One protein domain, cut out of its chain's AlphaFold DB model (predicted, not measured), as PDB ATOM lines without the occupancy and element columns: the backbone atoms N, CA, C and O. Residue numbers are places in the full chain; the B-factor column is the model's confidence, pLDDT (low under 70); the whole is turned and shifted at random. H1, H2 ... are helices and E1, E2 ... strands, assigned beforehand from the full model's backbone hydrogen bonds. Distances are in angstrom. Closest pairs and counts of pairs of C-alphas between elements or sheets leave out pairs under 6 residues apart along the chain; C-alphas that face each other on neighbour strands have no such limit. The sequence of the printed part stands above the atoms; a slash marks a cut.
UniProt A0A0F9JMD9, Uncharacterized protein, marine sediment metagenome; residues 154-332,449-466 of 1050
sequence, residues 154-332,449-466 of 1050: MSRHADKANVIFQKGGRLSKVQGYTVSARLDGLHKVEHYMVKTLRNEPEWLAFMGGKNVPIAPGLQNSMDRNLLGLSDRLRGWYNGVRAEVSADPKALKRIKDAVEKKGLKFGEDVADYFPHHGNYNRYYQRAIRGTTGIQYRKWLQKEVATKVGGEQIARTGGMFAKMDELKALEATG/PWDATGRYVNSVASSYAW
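This is residues 154 to 332 and 449 to 466 of the 1050 residues of an uncharacterized protein of marine sediment metagenome (UniProt A0A0F9JMD9). Three helices, H1, H5 and H10, lie side by side as a bundle along one part of the domain, with H2 packed at a slant near one end of it and H6 making a corner with H5 at the other. H9 crosses H2 on the side away from H5, while two small groups, H3 with H4 and H7 with H8, reach away from this body, and the long loops of residues 260 to 280 and 304 to 317 run between the parts. The printed part has 197 residues with ten named helices and one named strand, in the order H1 H2 H3 H4 H5 H6 H7 H8 E1 H9 H10, and the class is mostly helix. It is compact, with a radius of gyration of the C-alphas of 18.5 A, and the C-alphas span 51 by 41 by 28 A.

The longest helix is H5, residues 224 to 245, 31.2 A from first to last C-alpha; C-alpha 224 is at (11.801, -6.145, -62.303). The other two helices of the bundle are H1, residues 154 to 167, 19.7 A, which begins at C-alpha 154 at (-8.678, 12.953, -55.990), and H10, residues 449 to 466, 25.4 A, which ends at C-alpha 466 at (-14.293, 16.794, -44.262). H2 is residues 173 to 183, 15.4 A, and H6 is residues 248 to 259, 15.9 A. The shorter helices before H5 are H3, residues 192 to 197, and H4, residues 201 to 207. After H6 come H7, residues 281 to 288, H8, residues 292 to 303, 15.6 A, the strand E1, residues 318 to 320, and H9, residues 322 to 329.

H1, H5 and H10 form a bundle, three helices with their lines nearly aligned. H1 touches H5 at a shallow tilt of 13 degrees, opposite ways, with the C-alphas of Ile 164 and Arg 232 closest at 6.6 A. H1 also touches H10, by residues 453 to 461 of H10 alone, at a shallow tilt of 19 degrees, opposite ways; the closest C-alphas are those of Met 154 and Ala 461, 6.0 A apart. H5 and H10 are close but not clearly touching, with the C-alphas of Val 244 and Tyr 464 closest at 6.8 A. H2 touches residues 226 to 234 of H5 at a steep tilt of 54 degrees, the closest C-alphas being those of Val 179 and Ser 230, 5.3 A. H2 touches H10 at its residue 449 alone, where the C-alphas of Ser 180 and Pro 449 are closest at 5.8 A. H9 touches H2 about perpendicular at 89 degrees, with the C-alphas of Val 174 and Ala 327 closest at 6.4 A. H5 and H6 touch only at the corner, and only just, with 3 pairs of C-alphas within 8 A; those of Ser 245 and Leu 251 are closest at 5.2 A. H6 and H10 only just touch, also with 3 pairs, the closest being the C-alphas of Ala 250 and Tyr 464 at 7.6 A. Of the 6 pairs of helices that touch, the corner pair left out, 2 are at a shallow tilt, and the packing is mostly crossed, only just. The closest C-alphas of H3 and E1 are those of Met 193 and Phe 319, 6.3 A apart; E1 pairs with no named strand. H3 and H4 are close but not clearly touching, with the C-alphas of Leu 197 and Trp 203 closest at 6.3 A. H7 and H8 are likewise close but not clearly touching, with the C-alphas of Ile 287 and Tyr 295 closest at 7.1 A, and both are apart from H10. Every O i to N i+4 pair is within hydrogen-bond range in H2 to H10, and 9 of 10 in H1.

The two C-alphas farthest apart are those of Asn 220 and Ile 293, 54.1 A. Residues 279 to 285, of which 281 to 285 belong to H7, stand free. Residues 333 to 448 are not printed, and C-alphas 332 and 449 are 19.8 A apart across this cut, which falls between H9 and H10. The links H4 to H5, H6 to H7 and H8 to E1 are long. The mean pLDDT of the printed part is 83.9; 33 residues are under 70, among them 260 to 270 and 304 to 317.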
ATOM      1  N   MET A 154      -8.564  14.101 -55.097       85.38
ATOM      2  CA  MET A 154      -8.678  12.953 -55.990       85.38
ATOM      3  C   MET A 154      -7.927  13.179 -57.300       85.38
ATOM      4  O   MET A 154      -7.138  12.320 -57.673       85.38
ATOM      5  N   SER A 155      -8.106  14.318 -57.974       79.50
ATOM      6  CA  SER A 155      -7.428  14.610 -59.243       79.50
ATOM      7  C   SER A 155      -5.908  14.587 -59.089       79.50
ATOM      8  O   SER A 155      -5.227  13.941 -59.885       79.50
ATOM      9  N   ARG A 156      -5.365  15.236 -58.048       85.56
ATOM     10  CA  ARG A 156      -3.913  15.309 -57.821       85.56
ATOM     11  C   ARG A 156      -3.289  13.937 -57.575       85.56
ATOM     12  O   ARG A 156      -2.200  13.665 -58.084       85.56
ATOM     13  N   HIS A 157      -3.947  13.068 -56.810       88.81
ATOM     14  CA  HIS A 157      -3.382  11.764 -56.451       88.81
ATOM     15  C   HIS A 157      -3.715  10.659 -57.450       88.81
ATOM     16  O   HIS A 157      -2.853   9.820 -57.721       88.81
ATOM     17  N   ALA A 158      -4.911  10.668 -58.030       84.31
ATOM     18  CA  ALA A 158      -5.308   9.683 -59.024       84.31
ATOM     19  C   ALA A 158      -4.508   9.825 -60.324       84.31
ATOM     20  O   ALA A 158      -4.074   8.815 -60.870       84.31
ATOM     21  N   ASP A 159      -4.210  11.050 -60.776       82.94
ATOM     22  CA  ASP A 159      -3.355  11.256 -61.952       82.94
ATOM     23  C   ASP A 159      -1.946  10.675 -61.719       82.94
ATOM     24  O   ASP A 159      -1.418   9.956 -62.571       82.94
ATOM     25  N   LYS A 160      -1.367  10.882 -60.526       90.00
ATOM     26  CA  LYS A 160      -0.078  10.275 -60.141       90.00
ATOM     27  C   LYS A 160      -0.149   8.743 -60.120       90.00
ATOM     28  O   LYS A 160       0.755   8.086 -60.636       90.00
ATOM     29  N   ALA A 161      -1.216   8.169 -59.566       90.06
ATOM     30  CA  ALA A 161      -1.393   6.721 -59.538       90.06
ATOM     31  C   ALA A 161      -1.592   6.135 -60.943       90.06
ATOM     32  O   ALA A 161      -0.998   5.112 -61.272       90.06
ATOM     33  N   ASN A 162      -2.353   6.807 -61.809       84.81
ATOM     34  CA  ASN A 162      -2.519   6.407 -63.204       84.81
ATOM     35  C   ASN A 162      -1.180   6.392 -63.947       84.81
ATOM     36  O   ASN A 162      -0.927   5.447 -64.688       84.81
ATOM     37  N   VAL A 163      -0.308   7.385 -63.733       89.56
ATOM     38  CA  VAL A 163       1.049   7.394 -64.311       89.56
ATOM     39  C   VAL A 163       1.859   6.189 -63.826       89.56
ATOM     40  O   VAL A 163       2.573   5.568 -64.615       89.56
ATOM     41  N   ILE A 164       1.735   5.821 -62.549       92.81
ATOM     42  CA  ILE A 164       2.399   4.637 -61.989       92.81
ATOM     43  C   ILE A 164       1.882   3.356 -62.658       92.81
ATOM     44  O   ILE A 164       2.691   2.558 -63.131       92.81
ATOM     45  N   PHE A 165       0.562   3.190 -62.781       90.56
ATOM     46  CA  PHE A 165      -0.036   2.039 -63.467       90.56
ATOM     47  C   PHE A 165       0.311   1.995 -64.962       90.56
ATOM     48  O   PHE A 165       0.602   0.922 -65.478       90.56
ATOM     49  N   GLN A 166       0.348   3.135 -65.656       86.94
ATOM     50  CA  GLN A 166       0.753   3.211 -67.066       86.94
ATOM     51  C   GLN A 166       2.202   2.757 -67.269       86.94
ATOM     52  O   GLN A 166       2.472   1.984 -68.184       86.94
ATOM     53  N   LYS A 167       3.120   3.170 -66.386       89.75
ATOM     54  CA  LYS A 167       4.518   2.701 -66.391       89.75
ATOM     55  C   LYS A 167       4.656   1.215 -66.052       89.75
ATOM     56  O   LYS A 167       5.685   0.626 -66.364       89.75
ATOM     57  N   GLY A 168       3.662   0.628 -65.385       87.56
ATOM     58  CA  GLY A 168       3.585  -0.808 -65.115       87.56
ATOM     59  C   GLY A 168       3.093  -1.643 -66.302       87.56
ATOM     60  O   GLY A 168       3.174  -2.865 -66.249       87.56
ATOM     61  N   GLY A 169       2.594  -1.009 -67.368       87.44
ATOM     62  CA  GLY A 169       1.997  -1.706 -68.503       87.44
ATOM     63  C   GLY A 169       0.634  -2.333 -68.183       87.44
ATOM     64  O   GLY A 169       0.001  -2.063 -67.160       87.44
ATOM     65  N   ARG A 170       0.136  -3.166 -69.102       87.25
ATOM     66  CA  ARG A 170      -1.132  -3.887 -68.925       87.25
ATOM     67  C   ARG A 170      -0.889  -5.132 -68.073       87.25
ATOM     68  O   ARG A 170      -0.474  -6.153 -68.607       87.25
ATOM     69  N   LEU A 171      -1.175  -5.061 -66.773       89.50
ATOM     70  CA  LEU A 171      -1.059  -6.239 -65.907       89.50
ATOM     71  C   LEU A 171      -2.216  -7.210 -66.161       89.50
ATOM     72  O   LEU A 171      -3.375  -6.806 -66.317       89.50
ATOM     73  N   SER A 172      -1.910  -8.501 -66.128       93.19
ATOM     74  CA  SER A 172      -2.920  -9.528 -65.883       93.19
ATOM     75  C   SER A 172      -3.495  -9.393 -64.464       93.19
ATOM     76  O   SER A 172      -2.904  -8.749 -63.593       93.19
ATOM     77  N   LYS A 173      -4.648 -10.026 -64.203       92.06
ATOM     78  CA  LYS A 173      -5.238 -10.051 -62.851       92.06
ATOM     79  C   LYS A 173      -4.252 -10.598 -61.820       92.06
ATOM     80  O   LYS A 173      -4.089  -9.996 -60.766       92.06
ATOM     81  N   VAL A 174      -3.566 -11.692 -62.162       95.38
ATOM     82  CA  VAL A 174      -2.639 -12.364 -61.250       95.38
ATOM     83  C   VAL A 174      -1.416 -11.502 -60.964       95.38
ATOM     84  O   VAL A 174      -1.092 -11.306 -59.803       95.38
ATOM     85  N   GLN A 175      -0.820 -10.867 -61.980       96.12
ATOM     86  CA  GLN A 175       0.260  -9.893 -61.769       96.12
ATOM     87  C   GLN A 175      -0.171  -8.735 -60.855       96.12
ATOM     88  O   GLN A 175       0.596  -8.302 -59.996       96.12
ATOM     89  N   GLY A 176      -1.410  -8.253 -61.009       95.12
ATOM     90  CA  GLY A 176      -1.999  -7.273 -60.097       95.12
ATOM     91  C   GLY A 176      -2.084  -7.788 -58.656       95.12
ATOM     92  O   GLY A 176      -1.681  -7.079 -57.735       95.12
ATOM     93  N   TYR A 177      -2.545  -9.028 -58.460       96.44
ATOM     94  CA  TYR A 177      -2.587  -9.673 -57.143       96.44
ATOM     95  C   TYR A 177      -1.194  -9.848 -56.539       96.44
ATOM     96  O   TYR A 177      -1.027  -9.580 -55.354       96.44
ATOM     97  N   THR A 178      -0.188 -10.214 -57.337       96.88
ATOM     98  CA  THR A 178       1.203 -10.375 -56.890       96.88
ATOM     99  C   THR A 178       1.772  -9.051 -56.367       96.88
ATOM    100  O   THR A 178       2.367  -9.008 -55.289       96.88
ATOM    101  N   VAL A 179       1.528  -7.947 -57.084       96.25
ATOM    102  CA  VAL A 179       1.928  -6.592 -56.665       96.25
ATOM    103  C   VAL A 179       1.271  -6.207 -55.340       96.25
ATOM    104  O   VAL A 179       1.962  -5.778 -54.415       96.25
ATOM    105  N   SER A 180      -0.042  -6.402 -55.211       95.12
ATOM    106  CA  SER A 180      -0.766  -6.114 -53.968       95.12
ATOM    107  C   SER A 180      -0.319  -7.005 -52.815       95.12
ATOM    108  O   SER A 180      -0.122  -6.509 -51.712       95.12
ATOM    109  N   ALA A 181      -0.085  -8.294 -53.063       95.50
ATOM    110  CA  ALA A 181       0.387  -9.229 -52.050       95.50
ATOM    111  C   ALA A 181       1.775  -8.840 -51.511       95.50
ATOM    112  O   ALA A 181       2.063  -9.014 -50.323       95.50
ATOM    113  N   ARG A 182       2.637  -8.263 -52.362       95.38
ATOM    114  CA  ARG A 182       3.938  -7.735 -51.935       95.38
ATOM    115  C   ARG A 182       3.762  -6.467 -51.112       95.38
ATOM    116  O   ARG A 182       4.362  -6.362 -50.045       95.38
ATOM    117  N   LEU A 183       2.940  -5.531 -51.586       92.38
ATOM    118  CA  LEU A 183       2.610  -4.299 -50.864       92.38
ATOM    119  C   LEU A 183       2.052  -4.572 -49.472       92.38
ATOM    120  O   LEU A 183       2.384  -3.851 -48.538       92.38
ATOM    121  N   ASP A 184       1.249  -5.621 -49.357       90.62
ATOM    122  CA  ASP A 184       0.584  -6.032 -48.132       90.62
ATOM    123  C   ASP A 184       1.464  -6.869 -47.191       90.62
ATOM    124  O   ASP A 184       1.131  -7.089 -46.031       90.62
ATOM    125  N   GLY A 185       2.617  -7.337 -47.673       92.38
ATOM    126  CA  GLY A 185       3.551  -8.106 -46.858       92.38
ATOM    127  C   GLY A 185       3.194  -9.587 -46.704       92.38
ATOM    128  O   GLY A 185       3.659 -10.205 -45.756       92.38
ATOM    129  N   LEU A 186       2.446 -10.210 -47.628       94.38
ATOM    130  CA  LEU A 186       2.169 -11.667 -47.578       94.38
ATOM    131  C   LEU A 186       3.446 -12.532 -47.624       94.38
ATOM    132  O   LEU A 186       3.435 -13.694 -47.222       94.38
ATOM    133  N   HIS A 187       4.543 -11.955 -48.108       95.00
ATOM    134  CA  HIS A 187       5.880 -12.544 -48.134       95.00
ATOM    135  C   HIS A 187       6.639 -12.406 -46.800       95.00
ATOM    136  O   HIS A 187       7.802 -12.791 -46.718       95.00
ATOM    137  N   LYS A 188       6.004 -11.854 -45.759       93.81
ATOM    138  CA  LYS A 188       6.594 -11.611 -44.440       93.81
ATOM    139  C   LYS A 188       5.863 -12.380 -43.342       93.81
ATOM    140  O   LYS A 188       4.658 -12.626 -43.424       93.81
ATOM    141  N   VAL A 189       6.589 -12.746 -42.289       94.19
ATOM    142  CA  VAL A 189       6.057 -13.528 -41.155       94.19
ATOM    143  C   VAL A 189       5.208 -12.674 -40.211       94.19
ATOM    144  O   VAL A 189       4.383 -13.183 -39.453       94.19
ATOM    145  N   GLU A 190       5.360 -11.351 -40.281       89.25
ATOM    146  CA  GLU A 190       4.630 -10.381 -39.472       89.25
ATOM    147  C   GLU A 190       3.198 -10.137 -39.973       89.25
ATOM    148  O   GLU A 190       2.421  -9.461 -39.280       89.25
ATOM    149  N   HIS A 191       2.840 -10.678 -41.144       88.75
ATOM    150  CA  HIS A 191       1.522 -10.512 -41.746       88.75
ATOM    151  C   HIS A 191       0.399 -11.049 -40.838       88.75
ATOM    152  O   HIS A 191       0.550 -12.059 -40.144       88.75
ATOM    153  N   TYR A 192      -0.765 -10.388 -40.841       86.38
ATOM    154  CA  TYR A 192      -1.870 -10.699 -39.920       86.38
ATOM    155  C   TYR A 192      -2.392 -12.136 -40.062       86.38
ATOM    156  O   TYR A 192      -2.681 -12.796 -39.061       86.38
ATOM    157  N   MET A 193      -2.488 -12.635 -41.297       90.38
ATOM    158  CA  MET A 193      -2.894 -14.018 -41.560       90.38
ATOM    159  C   MET A 193      -1.918 -15.023 -40.933       90.38
ATOM    160  O   MET A 193      -2.373 -15.954 -40.279       90.38
ATOM    161  N   VAL A 194      -0.598 -14.798 -41.032       92.31
ATOM    162  CA  VAL A 194       0.410 -15.660 -40.386       92.31
ATOM    163  C   VAL A 194       0.215 -15.628 -38.875       92.31
ATOM    164  O   VAL A 194       0.071 -16.670 -38.248       92.31
ATOM    165  N   LYS A 195       0.093 -14.437 -38.277       89.81
ATOM    166  CA  LYS A 195      -0.148 -14.290 -36.830       89.81
ATOM    167  C   LYS A 195      -1.402 -15.025 -36.348       89.81
ATOM    168  O   LYS A 195      -1.401 -15.538 -35.233       89.81
ATOM    169  N   THR A 196      -2.438 -15.078 -37.182       88.00
ATOM    170  CA  THR A 196      -3.736 -15.685 -36.859       88.00
ATOM    171  C   THR A 196      -3.759 -17.200 -37.070       88.00
ATOM    172  O   THR A 196      -4.544 -17.885 -36.413       88.00
ATOM    173  N   LEU A 197      -2.940 -17.723 -37.986       92.25
ATOM    174  CA  LEU A 197      -2.950 -19.134 -38.382       92.25
ATOM    175  C   LEU A 197      -1.757 -19.929 -37.843       92.25
ATOM    176  O   LEU A 197      -1.868 -21.137 -37.711       92.25
ATOM    177  N   ARG A 198      -0.642 -19.288 -37.470       94.31
ATOM    178  CA  ARG A 198       0.621 -19.969 -37.117       94.31
ATOM    179  C   ARG A 198       0.556 -20.970 -35.965       94.31
ATOM    180  O   ARG A 198       1.476 -21.763 -35.804       94.31
ATOM    181  N   ASN A 199      -0.478 -20.887 -35.136       93.81
ATOM    182  CA  ASN A 199      -0.684 -21.789 -34.007       93.81
ATOM    183  C   ASN A 199      -1.683 -22.912 -34.324       93.81
ATOM    184  O   ASN A 199      -1.939 -23.737 -33.455       93.81
ATOM    185  N   GLU A 200      -2.256 -22.937 -35.528       94.38
ATOM    186  CA  GLU A 200      -3.182 -23.988 -35.935       94.38
ATOM    187  C   GLU A 200      -2.412 -25.268 -36.291       94.38
ATOM    188  O   GLU A 200      -1.408 -25.192 -37.009       94.38
ATOM    189  N   PRO A 201      -2.851 -26.447 -35.822       95.38
ATOM    190  CA  PRO A 201      -2.189 -27.713 -36.134       95.38
ATOM    191  C   PRO A 201      -2.048 -27.957 -37.642       95.38
ATOM    192  O   PRO A 201      -0.981 -28.352 -38.111       95.38
ATOM    193  N   GLU A 202      -3.092 -27.646 -38.413       96.19
ATOM    194  CA  GLU A 202      -3.114 -27.801 -39.869       96.19
ATOM    195  C   GLU A 202      -2.115 -26.860 -40.547       96.19
ATOM    196  O   GLU A 202      -1.466 -27.240 -41.521       96.19
ATOM    197  N   TRP A 203      -1.931 -25.652 -40.000       95.38
ATOM    198  CA  TRP A 203      -0.900 -24.730 -40.469       95.38
ATOM    199  C   TRP A 203       0.494 -25.293 -40.215       95.38
ATOM    200  O   TRP A 203       1.331 -25.262 -41.112       95.38
ATOM    201  N   LEU A 204       0.765 -25.794 -39.007       96.19
ATOM    202  CA  LEU A 204       2.081 -26.328 -38.645       96.19
ATOM    203  C   LEU A 204       2.453 -27.526 -39.517       96.19
ATOM    204  O   LEU A 204       3.560 -27.559 -40.054       96.19
ATOM    205  N   ALA A 205       1.510 -28.450 -39.707       96.94
ATOM    206  CA  ALA A 205       1.680 -29.607 -40.574       96.94
ATOM    207  C   ALA A 205       1.910 -29.194 -42.038       96.94
ATOM    208  O   ALA A 205       2.797 -29.723 -42.704       96.94
ATOM    209  N   PHE A 206       1.145 -28.220 -42.540       96.81
ATOM    210  CA  PHE A 206       1.224 -27.809 -43.939       96.81
ATOM    211  C   PHE A 206       2.437 -26.917 -44.243       96.81
ATOM    212  O   PHE A 206       3.116 -27.117 -45.251       96.81
ATOM    213  N   MET A 207       2.724 -25.921 -43.404       96.25
ATOM    214  CA  MET A 207       3.782 -24.931 -43.638       96.25
ATOM    215  C   MET A 207       5.152 -25.388 -43.127       96.25
ATOM    216  O   MET A 207       6.158 -24.840 -43.566       96.25
ATOM    217  N   GLY A 208       5.210 -26.377 -42.230       95.81
ATOM    218  CA  GLY A 208       6.459 -26.878 -41.646       95.81
ATOM    219  C   GLY A 208       7.057 -25.972 -40.561       95.81
ATOM    220  O   GLY A 208       8.186 -26.189 -40.135       95.81
ATOM    221  N   GLY A 209       6.329 -24.945 -40.104       95.75
ATOM    222  CA  GLY A 209       6.798 -24.050 -39.045       95.75
ATOM    223  C   GLY A 209       5.852 -22.892 -38.712       95.75
ATOM    224  O   GLY A 209       4.983 -22.508 -39.497       95.75
ATOM    225  N   LYS A 210       6.048 -22.293 -37.527       95.44
ATOM    226  CA  LYS A 210       5.258 -21.143 -37.028       95.44
ATOM    227  C   LYS A 210       5.545 -19.838 -37.773       95.44
ATOM    228  O   LYS A 210       4.674 -18.982 -37.882       95.44
ATOM    229  N   ASN A 211       6.768 -19.672 -38.267       95.50
ATOM    230  CA  ASN A 211       7.260 -18.412 -38.825       95.50
ATOM    231  C   ASN A 211       7.583 -18.564 -40.313       95.50
ATOM    232  O   ASN A 211       8.655 -18.179 -40.765       95.50
ATOM    233  N   VAL A 212       6.661 -19.158 -41.068       95.88
ATOM    234  CA  VAL A 212       6.770 -19.258 -42.527       95.88
ATOM    235  C   VAL A 212       5.819 -18.227 -43.139       95.88
ATOM    236  O   VAL A 212       4.651 -18.180 -42.742       95.88
ATOM    237  N   PRO A 213       6.274 -17.358 -44.057       96.06
ATOM    238  CA  PRO A 213       5.382 -16.416 -44.722       96.06
ATOM    239  C   PRO A 213       4.384 -17.162 -45.618       96.06
ATOM    240  O   PRO A 213       4.612 -18.303 -46.008       96.06
ATOM    241  N   ILE A 214       3.276 -16.513 -45.974       95.81
ATOM    242  CA  ILE A 214       2.229 -17.123 -46.820       95.81
ATOM    243  C   ILE A 214       2.722 -17.310 -48.247       95.81
ATOM    244  O   ILE A 214       2.465 -18.334 -48.874       95.81
ATOM    245  N   ALA A 215       3.435 -16.305 -48.749       96.06
ATOM    246  CA  ALA A 215       3.917 -16.266 -50.115       96.06
ATOM    247  C   ALA A 215       5.457 -16.161 -50.141       96.06
ATOM    248  O   ALA A 215       5.992 -15.121 -50.532       96.06
ATOM    249  N   PRO A 216       6.197 -17.198 -49.690       94.06
ATOM    250  CA  PRO A 216       7.662 -17.175 -49.676       94.06
ATOM    251  C   PRO A 216       8.245 -17.030 -51.089       94.06
ATOM    252  O   PRO A 216       9.253 -16.357 -51.274       94.06
ATOM    253  N   GLY A 217       7.579 -17.602 -52.101       90.50
ATOM    254  CA  GLY A 217       7.980 -17.522 -53.509       90.50
ATOM    255  C   GLY A 217       7.550 -16.237 -54.222       90.50
ATOM    256  O   GLY A 217       7.822 -16.077 -55.411       90.50
ATOM    257  N   LEU A 218       6.879 -15.308 -53.530       94.50
ATOM    258  CA  LEU A 218       6.269 -14.139 -54.164       94.50
ATOM    259  C   LEU A 218       7.289 -13.283 -54.915       94.50
ATOM    260  O   LEU A 218       7.040 -12.911 -56.056       94.50
ATOM    261  N   GLN A 219       8.436 -12.992 -54.298       92.31
ATOM    262  CA  GLN A 219       9.462 -12.152 -54.920       92.31
ATOM    263  C   GLN A 219      10.067 -12.817 -56.163       92.31
ATOM    264  O   GLN A 219      10.274 -12.139 -57.162       92.31
ATOM    265  N   ASN A 220      10.242 -14.141 -56.140       92.25
ATOM    266  CA  ASN A 220      10.746 -14.910 -57.283       92.25
ATOM    267  C   ASN A 220       9.756 -14.917 -58.459       92.25
ATOM    268  O   ASN A 220      10.166 -15.009 -59.610       92.25
ATOM    269  N   SER A 221       8.453 -14.782 -58.181       91.31
ATOM    270  CA  SER A 221       7.405 -14.682 -59.208       91.31
ATOM    271  C   SER A 221       7.270 -13.285 -59.835       91.31
ATOM    272  O   SER A 221       6.463 -13.093 -60.748       91.31
ATOM    273  N   MET A 222       8.017 -12.290 -59.343       95.62
ATOM    274  CA  MET A 222       7.936 -10.906 -59.805       95.62
ATOM    275  C   MET A 222       9.136 -10.541 -60.674       95.62
ATOM    276  O   MET A 222      10.276 -10.542 -60.219       95.62
ATOM    277  N   ASP A 223       8.870 -10.126 -61.911       95.25
ATOM    278  CA  ASP A 223       9.890  -9.474 -62.726       95.25
ATOM    279  C   ASP A 223      10.263  -8.080 -62.166       95.25
ATOM    280  O   ASP A 223       9.594  -7.509 -61.293       95.25
ATOM    281  N   ARG A 224      11.338  -7.488 -62.703       95.50
ATOM    282  CA  ARG A 224      11.801  -6.145 -62.303       95.50
ATOM    283  C   ARG A 224      10.722  -5.064 -62.472       95.50
ATOM    284  O   ARG A 224      10.701  -4.105 -61.699       95.50
ATOM    285  N   ASN A 225       9.816  -5.207 -63.442       95.19
ATOM    286  CA  ASN A 225       8.756  -4.231 -63.698       95.19
ATOM    287  C   ASN A 225       7.678  -4.274 -62.611       95.19
ATOM    288  O   ASN A 225       7.263  -3.219 -62.123       95.19
ATOM    289  N   LEU A 226       7.254  -5.469 -62.196       95.44
ATOM    290  CA  LEU A 226       6.298  -5.681 -61.110       95.44
ATOM    291  C   LEU A 226       6.881  -5.238 -59.769       95.44
ATOM    292  O   LEU A 226       6.179  -4.599 -58.979       95.44
ATOM    293  N   LEU A 227       8.167  -5.520 -59.528       95.19
ATOM    294  CA  LEU A 227       8.859  -5.040 -58.335       95.19
ATOM    295  C   LEU A 227       8.859  -3.505 -58.297       95.19
ATOM    296  O   LEU A 227       8.352  -2.914 -57.340       95.19
ATOM    297  N   GLY A 228       9.301  -2.861 -59.382       95.38
ATOM    298  CA  GLY A 228       9.306  -1.403 -59.494       95.38
ATOM    299  C   GLY A 228       7.906  -0.778 -59.455       95.38
ATOM    300  O   GLY A 228       7.737   0.344 -58.975       95.38
ATOM    301  N   LEU A 229       6.869  -1.470 -59.936       95.06
ATOM    302  CA  LEU A 229       5.483  -1.021 -59.794       95.06
ATOM    303  C   LEU A 229       5.029  -1.042 -58.329       95.06
ATOM    304  O   LEU A 229       4.492  -0.039 -57.861       95.06
ATOM    305  N   SER A 230       5.275  -2.143 -57.613       94.75
ATOM    306  CA  SER A 230       4.999  -2.258 -56.175       94.75
ATOM    307  C   SER A 230       5.687  -1.135 -55.395       94.75
ATOM    308  O   SER A 230       5.039  -0.427 -54.629       94.75
ATOM    309  N   ASP A 231       6.974  -0.897 -55.640       94.50
ATOM    310  CA  ASP A 231       7.739   0.109 -54.895       94.50
ATOM    311  C   ASP A 231       7.256   1.541 -55.198       94.50
ATOM    312  O   ASP A 231       7.103   2.361 -54.288       94.50
ATOM    313  N   ARG A 232       6.883   1.831 -56.455       95.31
ATOM    314  CA  ARG A 232       6.256   3.111 -56.833       95.31
ATOM    315  C   ARG A 232       4.880   3.304 -56.197       95.31
ATOM    316  O   ARG A 232       4.590   4.405 -55.732       95.31
ATOM    317  N   LEU A 233       4.041   2.266 -56.157       93.44
ATOM    318  CA  LEU A 233       2.739   2.327 -55.487       93.44
ATOM    319  C   LEU A 233       2.906   2.559 -53.985       93.44
ATOM    320  O   LEU A 233       2.228   3.423 -53.434       93.44
ATOM    321  N   ARG A 234       3.849   1.869 -53.336       91.19
ATOM    322  CA  ARG A 234       4.198   2.090 -51.925       91.19
ATOM    323  C   ARG A 234       4.614   3.535 -51.670       91.19
ATOM    324  O   ARG A 234       4.057   4.185 -50.785       91.19
ATOM    325  N   GLY A 235       5.550   4.047 -52.471       92.25
ATOM    326  CA  GLY A 235       5.989   5.440 -52.400       92.25
ATOM    327  C   GLY A 235       4.826   6.417 -52.578       92.25
ATOM    328  O   GLY A 235       4.712   7.389 -51.837       92.25
ATOM    329  N   TRP A 236       3.900   6.117 -53.490       93.44
ATOM    330  CA  TRP A 236       2.698   6.919 -53.695       93.44
ATOM    331  C   TRP A 236       1.730   6.870 -52.503       93.44
ATOM    332  O   TRP A 236       1.293   7.931 -52.061       93.44
ATOM    333  N   TYR A 237       1.447   5.698 -51.922       89.50
ATOM    334  CA  TYR A 237       0.618   5.578 -50.713       89.50
ATOM    335  C   TYR A 237       1.213   6.369 -49.542       89.50
ATOM    336  O   TYR A 237       0.492   7.041 -48.802       89.50
ATOM    337  N   ASN A 238       2.536   6.311 -49.380       87.00
ATOM    338  CA  ASN A 238       3.247   7.083 -48.365       87.00
ATOM    339  C   ASN A 238       3.207   8.584 -48.658       87.00
ATOM    340  O   ASN A 238       2.970   9.356 -47.737       87.00
ATOM    341  N   GLY A 239       3.330   8.997 -49.920       89.62
ATOM    342  CA  GLY A 239       3.191  10.396 -50.324       89.62
ATOM    343  C   GLY A 239       1.793  10.965 -50.056       89.62
ATOM    344  O   GLY A 239       1.678  12.056 -49.506       89.62
ATOM    345  N   VAL A 240       0.732  10.211 -50.372       88.50
ATOM    346  CA  VAL A 240      -0.662  10.592 -50.063       88.50
ATOM    347  C   VAL A 240      -0.837  10.804 -48.557       88.50
ATOM    348  O   VAL A 240      -1.418  11.795 -48.122       88.50
ATOM    349  N   ARG A 241      -0.309   9.886 -47.742       84.12
ATOM    350  CA  ARG A 241      -0.364   9.999 -46.283       84.12
ATOM    351  C   ARG A 241       0.456  11.176 -45.761       84.12
ATOM    352  O   ARG A 241      -0.030  11.887 -44.891       84.12
ATOM    353  N   ALA A 242       1.677  11.363 -46.257       86.12
ATOM    354  CA  ALA A 242       2.553  12.448 -45.840       86.12
ATOM    355  C   ALA A 242       1.893  13.810 -46.078       86.12
ATOM    356  O   ALA A 242       1.940  14.660 -45.199       86.12
ATOM    357  N   GLU A 243       1.195  13.982 -47.205       86.56
ATOM    358  CA  GLU A 243       0.424  15.195 -47.495       86.56
ATOM    359  C   GLU A 243      -0.707  15.425 -46.482       86.56
ATOM    360  O   GLU A 243      -0.858  16.528 -45.963       86.56
ATOM    361  N   VAL A 244      -1.461  14.379 -46.130       83.31
ATOM    362  CA  VAL A 244      -2.505  14.467 -45.091       83.31
ATOM    363  C   VAL A 244      -1.909  14.786 -43.713       83.31
ATOM    364  O   VAL A 244      -2.536  15.488 -42.921       83.31
ATOM    365  N   SER A 245      -0.702  14.294 -43.434       82.69
ATOM    366  CA  SER A 245       0.025  14.528 -42.182       82.69
ATOM    367  C   SER A 245       0.789  15.858 -42.138       82.69
ATOM    368  O   SER A 245       1.241  16.239 -41.062       82.69
ATOM    369  N   ALA A 246       0.950  16.553 -43.270       85.81
ATOM    370  CA  ALA A 246       1.767  17.762 -43.370       85.81
ATOM    371  C   ALA A 246       1.142  18.975 -42.665       85.81
ATOM    372  O   ALA A 246       1.869  19.864 -42.234       85.81
ATOM    373  N   ASP A 247      -0.187  19.012 -42.523       83.62
ATOM    374  CA  ASP A 247      -0.885  19.998 -41.693       83.62
ATOM    375  C   ASP A 247      -1.114  19.407 -40.286       83.62
ATOM    376  O   ASP A 247      -1.969  18.528 -40.123       83.62
ATOM    377  N   PRO A 248      -0.410  19.890 -39.238       86.31
ATOM    378  CA  PRO A 248      -0.562  19.374 -37.878       86.31
ATOM    379  C   PRO A 248      -1.987  19.515 -37.334       86.31
ATOM    380  O   PRO A 248      -2.426  18.680 -36.540       86.31
ATOM    381  N   LYS A 249      -2.737  20.542 -37.761       84.12
ATOM    382  CA  LYS A 249      -4.135  20.740 -37.354       84.12
ATOM    383  C   LYS A 249      -5.044  19.737 -38.055       84.12
ATOM    384  O   LYS A 249      -5.896  19.146 -37.393       84.12
ATOM    385  N   ALA A 250      -4.854  19.514 -39.357       81.44
ATOM    386  CA  ALA A 250      -5.564  18.470 -40.096       81.44
ATOM    387  C   ALA A 250      -5.294  17.087 -39.495       81.44
ATOM    388  O   ALA A 250      -6.235  16.347 -39.207       81.44
ATOM    389  N   LEU A 251      -4.022  16.770 -39.236       83.50
ATOM    390  CA  LEU A 251      -3.608  15.509 -38.635       83.50
ATOM    391  C   LEU A 251      -4.210  15.334 -37.242       83.50
ATOM    392  O   LEU A 251      -4.741  14.265 -36.956       83.50
ATOM    393  N   LYS A 252      -4.180  16.371 -36.394       85.25
ATOM    394  CA  LYS A 252      -4.821  16.338 -35.075       85.25
ATOM    395  C   LYS A 252      -6.322  16.077 -35.194       85.25
ATOM    396  O   LYS A 252      -6.809  15.142 -34.579       85.25
ATOM    397  N   ARG A 253      -7.044  16.808 -36.054       83.12
ATOM    398  CA  ARG A 253      -8.487  16.581 -36.283       83.12
ATOM    399  C   ARG A 253      -8.791  15.156 -36.743       83.12
ATOM    400  O   ARG A 253      -9.763  14.555 -36.293       83.12
ATOM    401  N   ILE A 254      -7.964  14.608 -37.634       78.69
ATOM    402  CA  ILE A 254      -8.098  13.233 -38.121       78.69
ATOM    403  C   ILE A 254      -7.802  12.235 -36.991       78.69
ATOM    404  O   ILE A 254      -8.587  11.311 -36.792       78.69
ATOM    405  N   LYS A 255      -6.730  12.430 -36.215       81.06
ATOM    406  CA  LYS A 255      -6.401  11.597 -35.045       81.06
ATOM    407  C   LYS A 255      -7.523  11.621 -34.010       81.06
ATOM    408  O   LYS A 255      -8.040  10.558 -33.686       81.06
ATOM    409  N   ASP A 256      -7.979  12.803 -33.607       80.12
ATOM    410  CA  ASP A 256      -9.073  12.988 -32.649       80.12
ATOM    411  C   ASP A 256     -10.357  12.281 -33.130       80.12
ATOM    412  O   ASP A 256     -11.070  11.645 -32.350       80.12
ATOM    413  N   ALA A 257     -10.666  12.358 -34.430       72.06
ATOM    414  CA  ALA A 257     -11.818  11.676 -35.018       72.06
ATOM    415  C   ALA A 257     -11.675  10.138 -35.010       72.06
ATOM    416  O   ALA A 257     -12.662   9.440 -34.761       72.06
ATOM    417  N   VAL A 258     -10.465   9.608 -35.235       68.94
ATOM    418  CA  VAL A 258     -10.155   8.167 -35.147       68.94
ATOM    419  C   VAL A 258     -10.218   7.675 -33.698       68.94
ATOM    420  O   VAL A 258     -10.874   6.670 -33.417       68.94
ATOM    421  N   GLU A 259      -9.610   8.403 -32.765       71.81
ATOM    422  CA  GLU A 259      -9.556   8.054 -31.341       71.81
ATOM    423  C   GLU A 259     -10.949   8.017 -30.704       71.81
ATOM    424  O   GLU A 259     -11.263   7.086 -29.961       71.81
ATOM    425  N   LYS A 260     -11.853   8.928 -31.095       68.81
ATOM    426  CA  LYS A 260     -13.275   8.902 -30.688       68.81
ATOM    427  C   LYS A 260     -14.010   7.602 -31.054       68.81
ATOM    428  O   LYS A 260     -15.086   7.344 -30.513       68.81
ATOM    429  N   LYS A 261     -13.467   6.770 -31.951       55.06
ATOM    430  CA  LYS A 261     -14.008   5.442 -32.301       55.06
ATOM    431  C   LYS A 261     -13.330   4.280 -31.565       55.06
ATOM    432  O   LYS A 261     -13.661   3.127 -31.849       55.06
ATOM    433  N   GLY A 262     -12.401   4.558 -30.650       55.22
ATOM    434  CA  GLY A 262     -11.544   3.541 -30.036       55.22
ATOM    435  C   GLY A 262     -10.548   2.941 -31.030       55.22
ATOM    436  O   GLY A 262     -10.122   1.800 -30.874       55.22
ATOM    437  N   LEU A 263     -10.233   3.682 -32.093       59.69
ATOM    438  CA  LEU A 263      -9.310   3.277 -33.142       59.69
ATOM    439  C   LEU A 263      -8.007   4.070 -32.986       59.69
ATOM    440  O   LEU A 263      -8.006   5.156 -32.412       59.69
ATOM    441  N   LYS A 264      -6.894   3.541 -33.504       62.44
ATOM    442  CA  LYS A 264      -5.608   4.253 -33.551       62.44
ATOM    443  C   LYS A 264      -5.339   4.731 -34.975       62.44
ATOM    444  O   LYS A 264      -5.488   3.958 -35.927       62.44
ATOM    445  N   PHE A 265      -4.945   5.994 -35.137       66.75
ATOM    446  CA  PHE A 265      -4.423   6.469 -36.419       66.75
ATOM    447  C   PHE A 265      -3.119   5.716 -36.691       66.75
ATOM    448  O   PHE A 265      -2.248   5.674 -35.826       66.75
ATOM    449  N   GLY A 266      -3.026   5.031 -37.833       61.78
ATOM    450  CA  GLY A 266      -1.954   4.057 -38.048       61.78
ATOM    451  C   GLY A 266      -0.563   4.681 -37.988       61.78
ATOM    452  O   GLY A 266      -0.362   5.784 -38.486       61.78
ATOM    453  N   GLU A 267       0.415   3.957 -37.452       59.38
ATOM    454  CA  GLU A 267       1.844   4.276 -37.587       59.38
ATOM    455  C   GLU A 267       2.307   4.065 -39.037       59.38
ATOM    456  O   GLU A 267       1.551   3.547 -39.871       59.38
ATOM    457  N   ASP A 268       3.501   4.540 -39.386       61.88
ATOM    458  CA  ASP A 268       4.090   4.216 -40.682       61.88
ATOM    459  C   ASP A 268       4.445   2.733 -40.708       61.88
ATOM    460  O   ASP A 268       5.162   2.233 -39.849       61.88
ATOM    461  N   VAL A 269       3.886   2.012 -41.679       64.31
ATOM    462  CA  VAL A 269       4.108   0.575 -41.837       64.31
ATOM    463  C   VAL A 269       4.932   0.384 -43.095       64.31
ATOM    464  O   VAL A 269       4.617   0.970 -44.134       64.31
ATOM    465  N   ALA A 270       5.991  -0.418 -42.987       66.06
ATOM    466  CA  ALA A 270       6.902  -0.693 -44.093       66.06
ATOM    467  C   ALA A 270       6.180  -1.334 -45.296       66.06
ATOM    468  O   ALA A 270       6.487  -1.015 -46.445       66.06
ATOM    469  N   ASP A 271       5.187  -2.185 -45.030       75.69
ATOM    470  CA  ASP A 271       4.343  -2.841 -46.028       75.69
ATOM    471  C   ASP A 271       2.894  -2.421 -45.792       75.69
ATOM    472  O   ASP A 271       2.257  -2.821 -44.818       75.69
ATOM    473  N   TYR A 272       2.401  -1.539 -46.656       81.25
ATOM    474  CA  TYR A 272       1.032  -1.060 -46.606       81.25
ATOM    475  C   TYR A 272       0.334  -1.292 -47.940       81.25
ATOM    476  O   TYR A 272       0.747  -0.767 -48.979       81.25
ATOM    477  N   PHE A 273      -0.787  -2.002 -47.863       85.75
ATOM    478  CA  PHE A 273      -1.795  -2.082 -48.903       85.75
ATOM    479  C   PHE A 273      -3.154  -1.686 -48.301       85.75
ATOM    480  O   PHE A 273      -3.501  -2.150 -47.213       85.75
ATOM    481  N   PRO A 274      -3.934  -0.803 -48.947       83.75
ATOM    482  CA  PRO A 274      -5.223  -0.386 -48.409       83.75
ATOM    483  C   PRO A 274      -6.231  -1.541 -48.418       83.75
ATOM    484  O   PRO A 274      -6.625  -2.040 -49.473       83.75
ATOM    485  N   HIS A 275      -6.704  -1.930 -47.233       80.06
ATOM    486  CA  HIS A 275      -7.771  -2.918 -47.079       80.06
ATOM    487  C   HIS A 275      -9.140  -2.247 -47.087       80.06
ATOM    488  O   HIS A 275      -9.392  -1.309 -46.333       80.06
ATOM    489  N   HIS A 276     -10.064  -2.784 -47.878       73.31
ATOM    490  CA  HIS A 276     -11.483  -2.473 -47.753       73.31
ATOM    491  C   HIS A 276     -12.239  -3.764 -47.457       73.31
ATOM    492  O   HIS A 276     -12.568  -4.521 -48.374       73.31
ATOM    493  N   GLY A 277     -12.533  -3.996 -46.179       68.88
ATOM    494  CA  GLY A 277     -13.309  -5.152 -45.749       68.88
ATOM    495  C   GLY A 277     -14.698  -5.155 -46.380       68.88
ATOM    496  O   GLY A 277     -15.351  -4.113 -46.506       68.88
ATOM    497  N   ASN A 278     -15.163  -6.327 -46.793       65.81
ATOM    498  CA  ASN A 278     -16.569  -6.503 -47.128       65.81
ATOM    499  C   ASN A 278     -17.386  -6.546 -45.833       65.81
ATOM    500  O   ASN A 278     -17.138  -7.377 -44.962       65.81
ATOM    501  N   TYR A 279     -18.378  -5.664 -45.712       68.00
ATOM    502  CA  TYR A 279     -19.332  -5.734 -44.611       68.00
ATOM    503  C   TYR A 279     -20.097  -7.056 -44.670       68.00
ATOM    504  O   TYR A 279     -20.706  -7.361 -45.700       68.00
ATOM    505  N   ASN A 280     -20.088  -7.812 -43.569       75.31
ATOM    506  CA  ASN A 280     -20.836  -9.061 -43.475       75.31
ATOM    507  C   ASN A 280     -22.355  -8.807 -43.576       75.31
ATOM    508  O   ASN A 280     -22.839  -7.695 -43.332       75.31
ATOM    509  N   ARG A 281     -23.115  -9.848 -43.933       77.81
ATOM    510  CA  ARG A 281     -24.564  -9.746 -44.162       77.81
ATOM    511  C   ARG A 281     -25.339  -9.238 -42.943       77.81
ATOM    512  O   ARG A 281     -26.326  -8.535 -43.122       77.81
ATOM    513  N   TYR A 282     -24.884  -9.539 -41.726       81.25
ATOM    514  CA  TYR A 282     -25.535  -9.124 -40.484       81.25
ATOM    515  C   TYR A 282     -25.279  -7.671 -40.152       81.25
ATOM    516  O   TYR A 282     -26.198  -6.991 -39.732       81.25
ATOM    517  N   TYR A 283     -24.077  -7.160 -40.394       75.44
ATOM    518  CA  TYR A 283     -23.812  -5.740 -40.242       75.44
ATOM    519  C   TYR A 283     -24.565  -4.942 -41.306       75.44
ATOM    520  O   TYR A 283     -25.184  -3.921 -41.015       75.44
ATOM    521  N   GLN A 284     -24.606  -5.457 -42.540       72.94
ATOM    522  CA  GLN A 284     -25.504  -4.910 -43.549       72.94
ATOM    523  C   GLN A 284     -26.956  -4.967 -43.076       72.94
ATOM    524  O   GLN A 284     -27.659  -3.987 -43.265       72.94
ATOM    525  N   ARG A 285     -27.407  -6.056 -42.444       72.12
ATOM    526  CA  ARG A 285     -28.750  -6.191 -41.863       72.12
ATOM    527  C   ARG A 285     -28.990  -5.224 -40.702       72.12
ATOM    528  O   ARG A 285     -30.063  -4.642 -40.666       72.12
ATOM    529  N   ALA A 286     -28.002  -4.970 -39.851       74.12
ATOM    530  CA  ALA A 286     -28.053  -3.969 -38.787       74.12
ATOM    531  C   ALA A 286     -28.307  -2.593 -39.378       74.12
ATOM    532  O   ALA A 286     -29.184  -1.862 -38.937       74.12
ATOM    533  N   ILE A 287     -27.607  -2.290 -40.470       68.50
ATOM    534  CA  ILE A 287     -27.824  -1.084 -41.252       68.50
ATOM    535  C   ILE A 287     -29.205  -1.114 -41.957       68.50
ATOM    536  O   ILE A 287     -29.886  -0.093 -41.965       68.50
ATOM    537  N   ARG A 288     -29.664  -2.250 -42.517       63.41
ATOM    538  CA  ARG A 288     -30.967  -2.400 -43.221       63.41
ATOM    539  C   ARG A 288     -32.166  -2.247 -42.296       63.41
ATOM    540  O   ARG A 288     -33.147  -1.635 -42.701       63.41
ATOM    541  N   GLY A 289     -32.089  -2.836 -41.106       59.31
ATOM    542  CA  GLY A 289     -33.139  -2.842 -40.092       59.31
ATOM    543  C   GLY A 289     -33.272  -1.507 -39.373       59.31
ATOM    544  O   GLY A 289     -34.209  -1.322 -38.601       59.31
ATOM    545  N   THR A 290     -32.369  -0.557 -39.649       61.84
ATOM    546  CA  THR A 290     -32.539   0.799 -39.154       61.84
ATOM    547  C   THR A 290     -33.697   1.490 -39.859       61.84
ATOM    548  O   THR A 290     -33.766   1.551 -41.086       61.84
ATOM    549  N   THR A 291     -34.616   2.063 -39.085       76.00
ATOM    550  CA  THR A 291     -35.538   3.069 -39.625       76.00
ATOM    551  C   THR A 291     -34.724   4.251 -40.162       76.00
ATOM    552  O   THR A 291     -33.601   4.488 -39.711       76.00
ATOM    553  N   GLY A 292     -35.278   5.060 -41.073       80.44
ATOM    554  CA  GLY A 292     -34.583   6.266 -41.553       80.44
ATOM    555  C   GLY A 292     -34.093   7.174 -40.408       80.44
ATOM    556  O   GLY A 292     -33.031   7.782 -40.506       80.44
ATOM    557  N   ILE A 293     -34.807   7.183 -39.275       80.31
ATOM    558  CA  ILE A 293     -34.419   7.880 -38.039       80.31
ATOM    559  C   ILE A 293     -33.159   7.265 -37.415       80.31
ATOM    560  O   ILE A 293     -32.236   7.987 -37.039       80.31
ATOM    561  N   GLN A 294     -33.105   5.940 -37.281       77.88
ATOM    562  CA  GLN A 294     -31.935   5.248 -36.743       77.88
ATOM    563  C   GLN A 294     -30.729   5.374 -37.681       77.88
ATOM    564  O   GLN A 294     -29.629   5.647 -37.197       77.88
ATOM    565  N   TYR A 295     -30.934   5.295 -39.001       82.56
ATOM    566  CA  TYR A 295     -29.881   5.574 -39.977       82.56
ATOM    567  C   TYR A 295     -29.367   7.004 -39.847       82.56
ATOM    568  O   TYR A 295     -28.159   7.212 -39.830       82.56
ATOM    569  N   ARG A 296     -30.251   7.995 -39.681       83.00
ATOM    570  CA  ARG A 296     -29.850   9.388 -39.441       83.00
ATOM    571  C   ARG A 296     -29.026   9.523 -38.162       83.00
ATOM    572  O   ARG A 296     -27.988  10.171 -38.192       83.00
ATOM    573  N   LYS A 297     -29.432   8.886 -37.057       81.69
ATOM    574  CA  LYS A 297     -28.657   8.878 -35.799       81.69
ATOM    575  C   LYS A 297     -27.290   8.218 -35.980       81.69
ATOM    576  O   LYS A 297     -26.297   8.712 -35.449       81.69
ATOM    577  N   TRP A 298     -27.231   7.105 -36.712       81.44
ATOM    578  CA  TRP A 298     -25.976   6.451 -37.077       81.44
ATOM    579  C   TRP A 298     -25.106   7.384 -37.921       81.44
ATOM    580  O   TRP A 298     -23.949   7.603 -37.586       81.44
ATOM    581  N   LEU A 299     -25.683   8.009 -38.945       81.69
ATOM    582  CA  LEU A 299     -25.000   8.909 -39.856       81.69
ATOM    583  C   LEU A 299     -24.492  10.159 -39.141       81.69
ATOM    584  O   LEU A 299     -23.354  10.530 -39.356       81.69
ATOM    585  N   GLN A 300     -25.274  10.796 -38.271       80.81
ATOM    586  CA  GLN A 300     -24.829  11.951 -37.482       80.81
ATOM    587  C   GLN A 300     -23.594  11.603 -36.640       80.81
ATOM    588  O   GLN A 300     -22.622  12.357 -36.615       80.81
ATOM    589  N   LYS A 301     -23.595  10.418 -36.019       76.81
ATOM    590  CA  LYS A 301     -22.425   9.900 -35.299       76.81
ATOM    591  C   LYS A 301     -21.265   9.625 -36.254       76.81
ATOM    592  O   LYS A 301     -20.135   9.993 -35.951       76.81
ATOM    593  N   GLU A 302     -21.531   9.007 -37.400       74.38
ATOM    594  CA  GLU A 302     -20.522   8.643 -38.395       74.38
ATOM    595  C   GLU A 302     -19.894   9.884 -39.046       74.38
ATOM    596  O   GLU A 302     -18.690   9.944 -39.235       74.38
ATOM    597  N   VAL A 303     -20.671  10.925 -39.311       74.06
ATOM    598  CA  VAL A 303     -20.238  12.200 -39.896       74.06
ATOM    599  C   VAL A 303     -19.348  12.981 -38.933       74.06
ATOM    600  O   VAL A 303     -18.373  13.599 -39.356       74.06
ATOM    601  N   ALA A 304     -19.627  12.891 -37.633       69.56
ATOM    602  CA  ALA A 304     -18.771  13.464 -36.602       69.56
ATOM    603  C   ALA A 304     -17.432  12.716 -36.433       69.56
ATOM    604  O   ALA A 304     -16.542  13.221 -35.754       69.56
ATOM    605  N   THR A 305     -17.274  11.510 -36.999       64.62
ATOM    606  CA  THR A 305     -16.191  10.593 -36.592       64.62
ATOM    607  C   THR A 305     -15.484   9.835 -37.723       64.62
ATOM    608  O   THR A 305     -14.439   9.235 -37.482       64.62
ATOM    609  N   LYS A 306     -16.019   9.760 -38.948       61.97
ATOM    610  CA  LYS A 306     -15.489   8.862 -39.984       61.97
ATOM    611  C   LYS A 306     -14.232   9.423 -40.628       61.97
ATOM    612  O   LYS A 306     -14.277  10.137 -41.619       61.97
ATOM    613  N   VAL A 307     -13.107   8.952 -40.138       59.97
ATOM    614  CA  VAL A 307     -11.890   8.803 -40.929       59.97
ATOM    615  C   VAL A 307     -12.013   7.487 -41.714       59.97
ATOM    616  O   VAL A 307     -12.649   6.542 -41.234       59.97
ATOM    617  N   GLY A 308     -11.537   7.451 -42.959       57.81
ATOM    618  CA  GLY A 308     -11.689   6.300 -43.857       57.81
ATOM    619  C   GLY A 308     -11.199   4.996 -43.219       57.81
ATOM    620  O   GLY A 308     -10.227   5.011 -42.468       57.81
ATOM    621  N   GLY A 309     -11.839   3.858 -43.519       53.22
ATOM    622  CA  GLY A 309     -11.395   2.545 -43.017       53.22
ATOM    623  C   GLY A 309      -9.943   2.240 -43.391       53.22
ATOM    624  O   GLY A 309      -9.216   1.621 -42.632       53.22
ATOM    625  N   GLU A 310      -9.504   2.778 -44.523       54.44
ATOM    626  CA  GLU A 310      -8.154   2.667 -45.053       54.44
ATOM    627  C   GLU A 310      -7.136   3.580 -44.333       54.44
ATOM    628  O   GLU A 310      -5.927   3.393 -44.472       54.44
ATOM    629  N   GLN A 311      -7.615   4.579 -43.583       54.00
ATOM    630  CA  GLN A 311      -6.823   5.496 -42.749       54.00
ATOM    631  C   GLN A 311      -6.784   5.058 -41.271       54.00
ATOM    632  O   GLN A 311      -5.905   5.477 -40.514       54.00
ATOM    633  N   ILE A 312      -7.731   4.212 -40.864       54.66
ATOM    634  CA  ILE A 312      -7.802   3.556 -39.558       54.66
ATOM    635  C   ILE A 312      -6.761   2.435 -39.551       54.66
ATOM    636  O   ILE A 312      -6.866   1.531 -40.363       54.66
ATOM    637  N   ALA A 313      -5.753   2.528 -38.675       51.03
ATOM    638  CA  ALA A 313      -4.661   1.569 -38.479       51.03
ATOM    639  C   ALA A 313      -4.193   0.799 -39.740       51.03
ATOM    640  O   ALA A 313      -4.771  -0.206 -40.136       51.03
ATOM    641  N   ARG A 314      -3.026   1.173 -40.286       57.78
ATOM    642  CA  ARG A 314      -2.303   0.433 -41.346       57.78
ATOM    643  C   ARG A 314      -1.965  -1.035 -40.997       57.78
ATOM    644  O   ARG A 314      -1.357  -1.730 -41.801       57.78
ATOM    645  N   THR A 315      -2.315  -1.501 -39.802       51.56
ATOM    646  CA  THR A 315      -2.073  -2.851 -39.310       51.56
ATOM    647  C   THR A 315      -3.383  -3.638 -39.232       51.56
ATOM    648  O   THR A 315      -4.119  -3.519 -38.263       51.56
ATOM    649  N   GLY A 316      -3.618  -4.485 -40.237       55.91
ATOM    650  CA  GLY A 316      -4.227  -5.826 -40.171       55.91
ATOM    651  C   GLY A 316      -5.569  -6.085 -39.455       55.91
ATOM    652  O   GLY A 316      -6.060  -5.344 -38.606       55.91
ATOM    653  N   GLY A 317      -6.142  -7.246 -39.772       69.38
ATOM    654  CA  GLY A 317      -7.431  -7.735 -39.262       69.38
ATOM    655  C   GLY A 317      -8.243  -8.506 -40.307       69.38
ATOM    656  O   GLY A 317      -9.271  -9.095 -39.986       69.38
ATOM    657  N   MET A 318      -7.791  -8.486 -41.563       82.50
ATOM    658  CA  MET A 318      -8.512  -9.022 -42.709       82.50
ATOM    659  C   MET A 318      -7.665 -10.044 -43.465       82.50
ATOM    660  O   MET A 318      -6.437 -10.049 -43.357       82.50
ATOM    661  N   PHE A 319      -8.328 -10.927 -44.205       89.69
ATOM    662  CA  PHE A 319      -7.706 -11.928 -45.071       89.69
ATOM    663  C   PHE A 319      -7.884 -11.520 -46.534       89.69
ATOM    664  O   PHE A 319      -8.922 -10.968 -46.906       89.69
ATOM    665  N   ALA A 320      -6.899 -11.793 -47.385       91.06
ATOM    666  CA  ALA A 320      -7.120 -11.683 -48.822       91.06
ATOM    667  C   ALA A 320      -8.230 -12.663 -49.241       91.06
ATOM    668  O   ALA A 320      -8.397 -13.724 -48.627       91.06
ATOM    669  N   LYS A 321      -9.012 -12.315 -50.268       90.88
ATOM    670  CA  LYS A 321     -10.042 -13.217 -50.805       90.88
ATOM    671  C   LYS A 321      -9.422 -14.557 -51.203       90.88
ATOM    672  O   LYS A 321      -8.410 -14.589 -51.903       90.88
ATOM    673  N   MET A 322     -10.073 -15.654 -50.819       92.31
ATOM    674  CA  MET A 322      -9.558 -17.006 -51.076       92.31
ATOM    675  C   MET A 322      -9.374 -17.290 -52.569       92.31
ATOM    676  O   MET A 322      -8.356 -17.855 -52.949       92.31
ATOM    677  N   ASP A 323     -10.276 -16.812 -53.430       90.94
ATOM    678  CA  ASP A 323     -10.148 -16.980 -54.886       90.94
ATOM    679  C   ASP A 323      -8.902 -16.282 -55.461       90.94
ATOM    680  O   ASP A 323      -8.281 -16.764 -56.406       90.94
ATOM    681  N   GLU A 324      -8.512 -15.145 -54.883       94.25
ATOM    682  CA  GLU A 324      -7.340 -14.380 -55.322       94.25
ATOM    683  C   GLU A 324      -6.047 -15.014 -54.796       94.25
ATOM    684  O   GLU A 324      -5.054 -15.072 -55.518       94.25
ATOM    685  N   LEU A 325      -6.081 -15.572 -53.581       95.75
ATOM    686  CA  LEU A 325      -5.004 -16.413 -53.054       95.75
ATOM    687  C   LEU A 325      -4.839 -17.693 -53.878       95.75
ATOM    688  O   LEU A 325      -3.713 -18.081 -54.166       95.75
ATOM    689  N   LYS A 326      -5.936 -18.308 -54.333       95.94
ATOM    690  CA  LYS A 326      -5.907 -19.500 -55.189       95.94
ATOM    691  C   LYS A 326      -5.290 -19.189 -56.552       95.94
ATOM    692  O   LYS A 326      -4.541 -19.994 -57.098       95.94
ATOM    693  N   ALA A 327      -5.552 -17.996 -57.085       95.00
ATOM    694  CA  ALA A 327      -4.900 -17.524 -58.300       95.00
ATOM    695  C   ALA A 327      -3.381 -17.322 -58.119       95.00
ATOM    696  O   ALA A 327      -2.629 -17.591 -59.050       95.00
ATOM    697  N   LEU A 328      -2.926 -16.885 -56.937       96.25
ATOM    698  CA  LEU A 328      -1.498 -16.784 -56.593       96.25
ATOM    699  C   LEU A 328      -0.850 -18.151 -56.312       96.25
ATOM    700  O   LEU A 328       0.323 -18.367 -56.614       96.25
ATOM    701  N   GLU A 329      -1.609 -19.086 -55.750       96.31
ATOM    702  CA  GLU A 329      -1.202 -20.480 -55.569       96.31
ATOM    703  C   GLU A 329      -0.929 -21.147 -56.924       96.31
ATOM    704  O   GLU A 329       0.109 -21.780 -57.107       96.31
ATOM    705  N   ALA A 330      -1.789 -20.903 -57.918       95.50
ATOM    706  CA  ALA A 330      -1.625 -21.420 -59.277       95.50
ATOM    707  C   ALA A 330      -0.360 -20.911 -59.997       95.50
ATOM    708  O   ALA A 330       0.084 -21.537 -60.956       95.50
ATOM    709  N   THR A 331       0.238 -19.800 -59.552       94.44
ATOM    710  CA  THR A 331       1.517 -19.302 -60.091       94.44
ATOM    711  C   THR A 331       2.733 -19.747 -59.286       94.44
ATOM    712  O   THR A 331       3.836 -19.285 -59.561       94.44
ATOM    713  N   GLY A 332       2.549 -20.572 -58.250       94.81
ATOM    714  CA  GLY A 332       3.622 -20.976 -57.338       94.81
ATOM    715  C   GLY A 332       4.104 -19.862 -56.401       94.81
ATOM    716  O   GLY A 332       5.103 -20.036 -55.707       94.81
ATOM    717  N   PRO A 449      -5.290  -4.268 -57.317       90.56
ATOM    718  CA  PRO A 449      -4.652  -3.006 -56.966       90.56
ATOM    719  C   PRO A 449      -5.445  -1.804 -57.483       90.56
ATOM    720  O   PRO A 449      -5.532  -0.807 -56.782       90.56
ATOM    721  N   TRP A 450      -6.110  -1.885 -58.642       85.94
ATOM    722  CA  TRP A 450      -6.901  -0.760 -59.164       85.94
ATOM    723  C   TRP A 450      -8.080  -0.405 -58.267       85.94
ATOM    724  O   TRP A 450      -8.289   0.767 -57.949       85.94
ATOM    725  N   ASP A 451      -8.835  -1.419 -57.846       82.62
ATOM    726  CA  ASP A 451      -9.992  -1.215 -56.980       82.62
ATOM    727  C   ASP A 451      -9.550  -0.692 -55.610       82.62
ATOM    728  O   ASP A 451     -10.165   0.231 -55.073       82.62
ATOM    729  N   ALA A 452      -8.464  -1.247 -55.063       85.19
ATOM    730  CA  ALA A 452      -7.926  -0.855 -53.768       85.19
ATOM    731  C   ALA A 452      -7.356   0.574 -53.790       85.19
ATOM    732  O   ALA A 452      -7.713   1.387 -52.938       85.19
ATOM    733  N   THR A 453      -6.539   0.929 -54.791       88.12
ATOM    734  CA  THR A 453      -6.023   2.297 -54.950       88.12
ATOM    735  C   THR A 453      -7.162   3.289 -55.185       88.12
ATOM    736  O   THR A 453      -7.186   4.340 -54.551       88.12
ATOM    737  N   GLY A 454      -8.139   2.968 -56.038       84.31
ATOM    738  CA  GLY A 454      -9.283   3.847 -56.297       84.31
ATOM    739  C   GLY A 454     -10.123   4.120 -55.047       84.31
ATOM    740  O   GLY A 454     -10.439   5.275 -54.755       84.31
ATOM    741  N   ARG A 455     -10.443   3.078 -54.267       82.06
ATOM    742  CA  ARG A 455     -11.147   3.228 -52.982       82.06
ATOM    743  C   ARG A 455     -10.327   4.026 -51.975       82.06
ATOM    744  O   ARG A 455     -10.878   4.929 -51.349       82.06
ATOM    745  N   TYR A 456      -9.025   3.756 -51.893       85.50
ATOM    746  CA  TYR A 456      -8.110   4.488 -51.025       85.50
ATOM    747  C   TYR A 456      -8.122   5.989 -51.320       85.50
ATOM    748  O   TYR A 456      -8.385   6.772 -50.411       85.50
ATOM    749  N   VAL A 457      -7.929   6.398 -52.584       85.56
ATOM    750  CA  VAL A 457      -7.975   7.825 -52.961       85.56
ATOM    751  C   VAL A 457      -9.309   8.442 -52.561       85.56
ATOM    752  O   VAL A 457      -9.319   9.484 -51.917       85.56
ATOM    753  N   ASN A 458     -10.429   7.801 -52.904       83.62
ATOM    754  CA  ASN A 458     -11.764   8.340 -52.630       83.62
ATOM    755  C   ASN A 458     -12.024   8.518 -51.128       83.62
ATOM    756  O   ASN A 458     -12.537   9.550 -50.693       83.62
ATOM    757  N   SER A 459     -11.665   7.512 -50.332       81.81
ATOM    758  CA  SER A 459     -11.883   7.503 -48.888       81.81
ATOM    759  C   SER A 459     -10.992   8.516 -48.168       81.81
ATOM    760  O   SER A 459     -11.468   9.278 -47.316       81.81
ATOM    761  N   VAL A 460      -9.716   8.592 -48.563       85.00
ATOM    762  CA  VAL A 460      -8.767   9.579 -48.038       85.00
ATOM    763  C   VAL A 460      -9.192  10.991 -48.424       85.00
ATOM    764  O   VAL A 460      -9.226  11.854 -47.551       85.00
ATOM    765  N   ALA A 461      -9.577  11.215 -49.683       88.00
ATOM    766  CA  ALA A 461     -10.028  12.513 -50.177       88.00
ATOM    767  C   ALA A 461     -11.240  13.024 -49.400       88.00
ATOM    768  O   ALA A 461     -11.224  14.149 -48.910       88.00
ATOM    769  N   SER A 462     -12.269  12.187 -49.231       87.12
ATOM    770  CA  SER A 462     -13.470  12.572 -48.488       87.12
ATOM    771  C   SER A 462     -13.161  12.866 -47.017       87.12
ATOM    772  O   SER A 462     -13.682  13.824 -46.443       87.12
ATOM    773  N   SER A 463     -12.279  12.077 -46.402       84.75
ATOM    774  CA  SER A 463     -11.895  12.264 -45.000       84.75
ATOM    775  C   SER A 463     -11.033  13.509 -44.798       84.75
ATOM    776  O   SER A 463     -11.259  14.255 -43.848       84.75
ATOM    777  N   TYR A 464     -10.093  13.774 -45.705       88.88
ATOM    778  CA  TYR A 464      -9.295  14.997 -45.710       88.88
ATOM    779  C   TYR A 464     -10.179  16.228 -45.943       88.88
ATOM    780  O   TYR A 464     -10.149  17.168 -45.155       88.88
ATOM    781  N   ALA A 465     -11.044  16.195 -46.956       90.75
ATOM    782  CA  ALA A 465     -11.944  17.297 -47.268       90.75
ATOM    783  C   ALA A 465     -12.918  17.609 -46.124       90.75
ATOM    784  O   ALA A 465     -13.239  18.772 -45.904       90.75
ATOM    785  N   TRP A 466     -13.380  16.596 -45.384       90.19
ATOM    786  CA  TRP A 466     -14.293  16.794 -44.262       90.19
ATOM    787  C   TRP A 466     -13.576  17.173 -42.957       90.19
ATOM    788  O   TRP A 466     -13.919  18.180 -42.342       90.19
TER     789      TRP A 466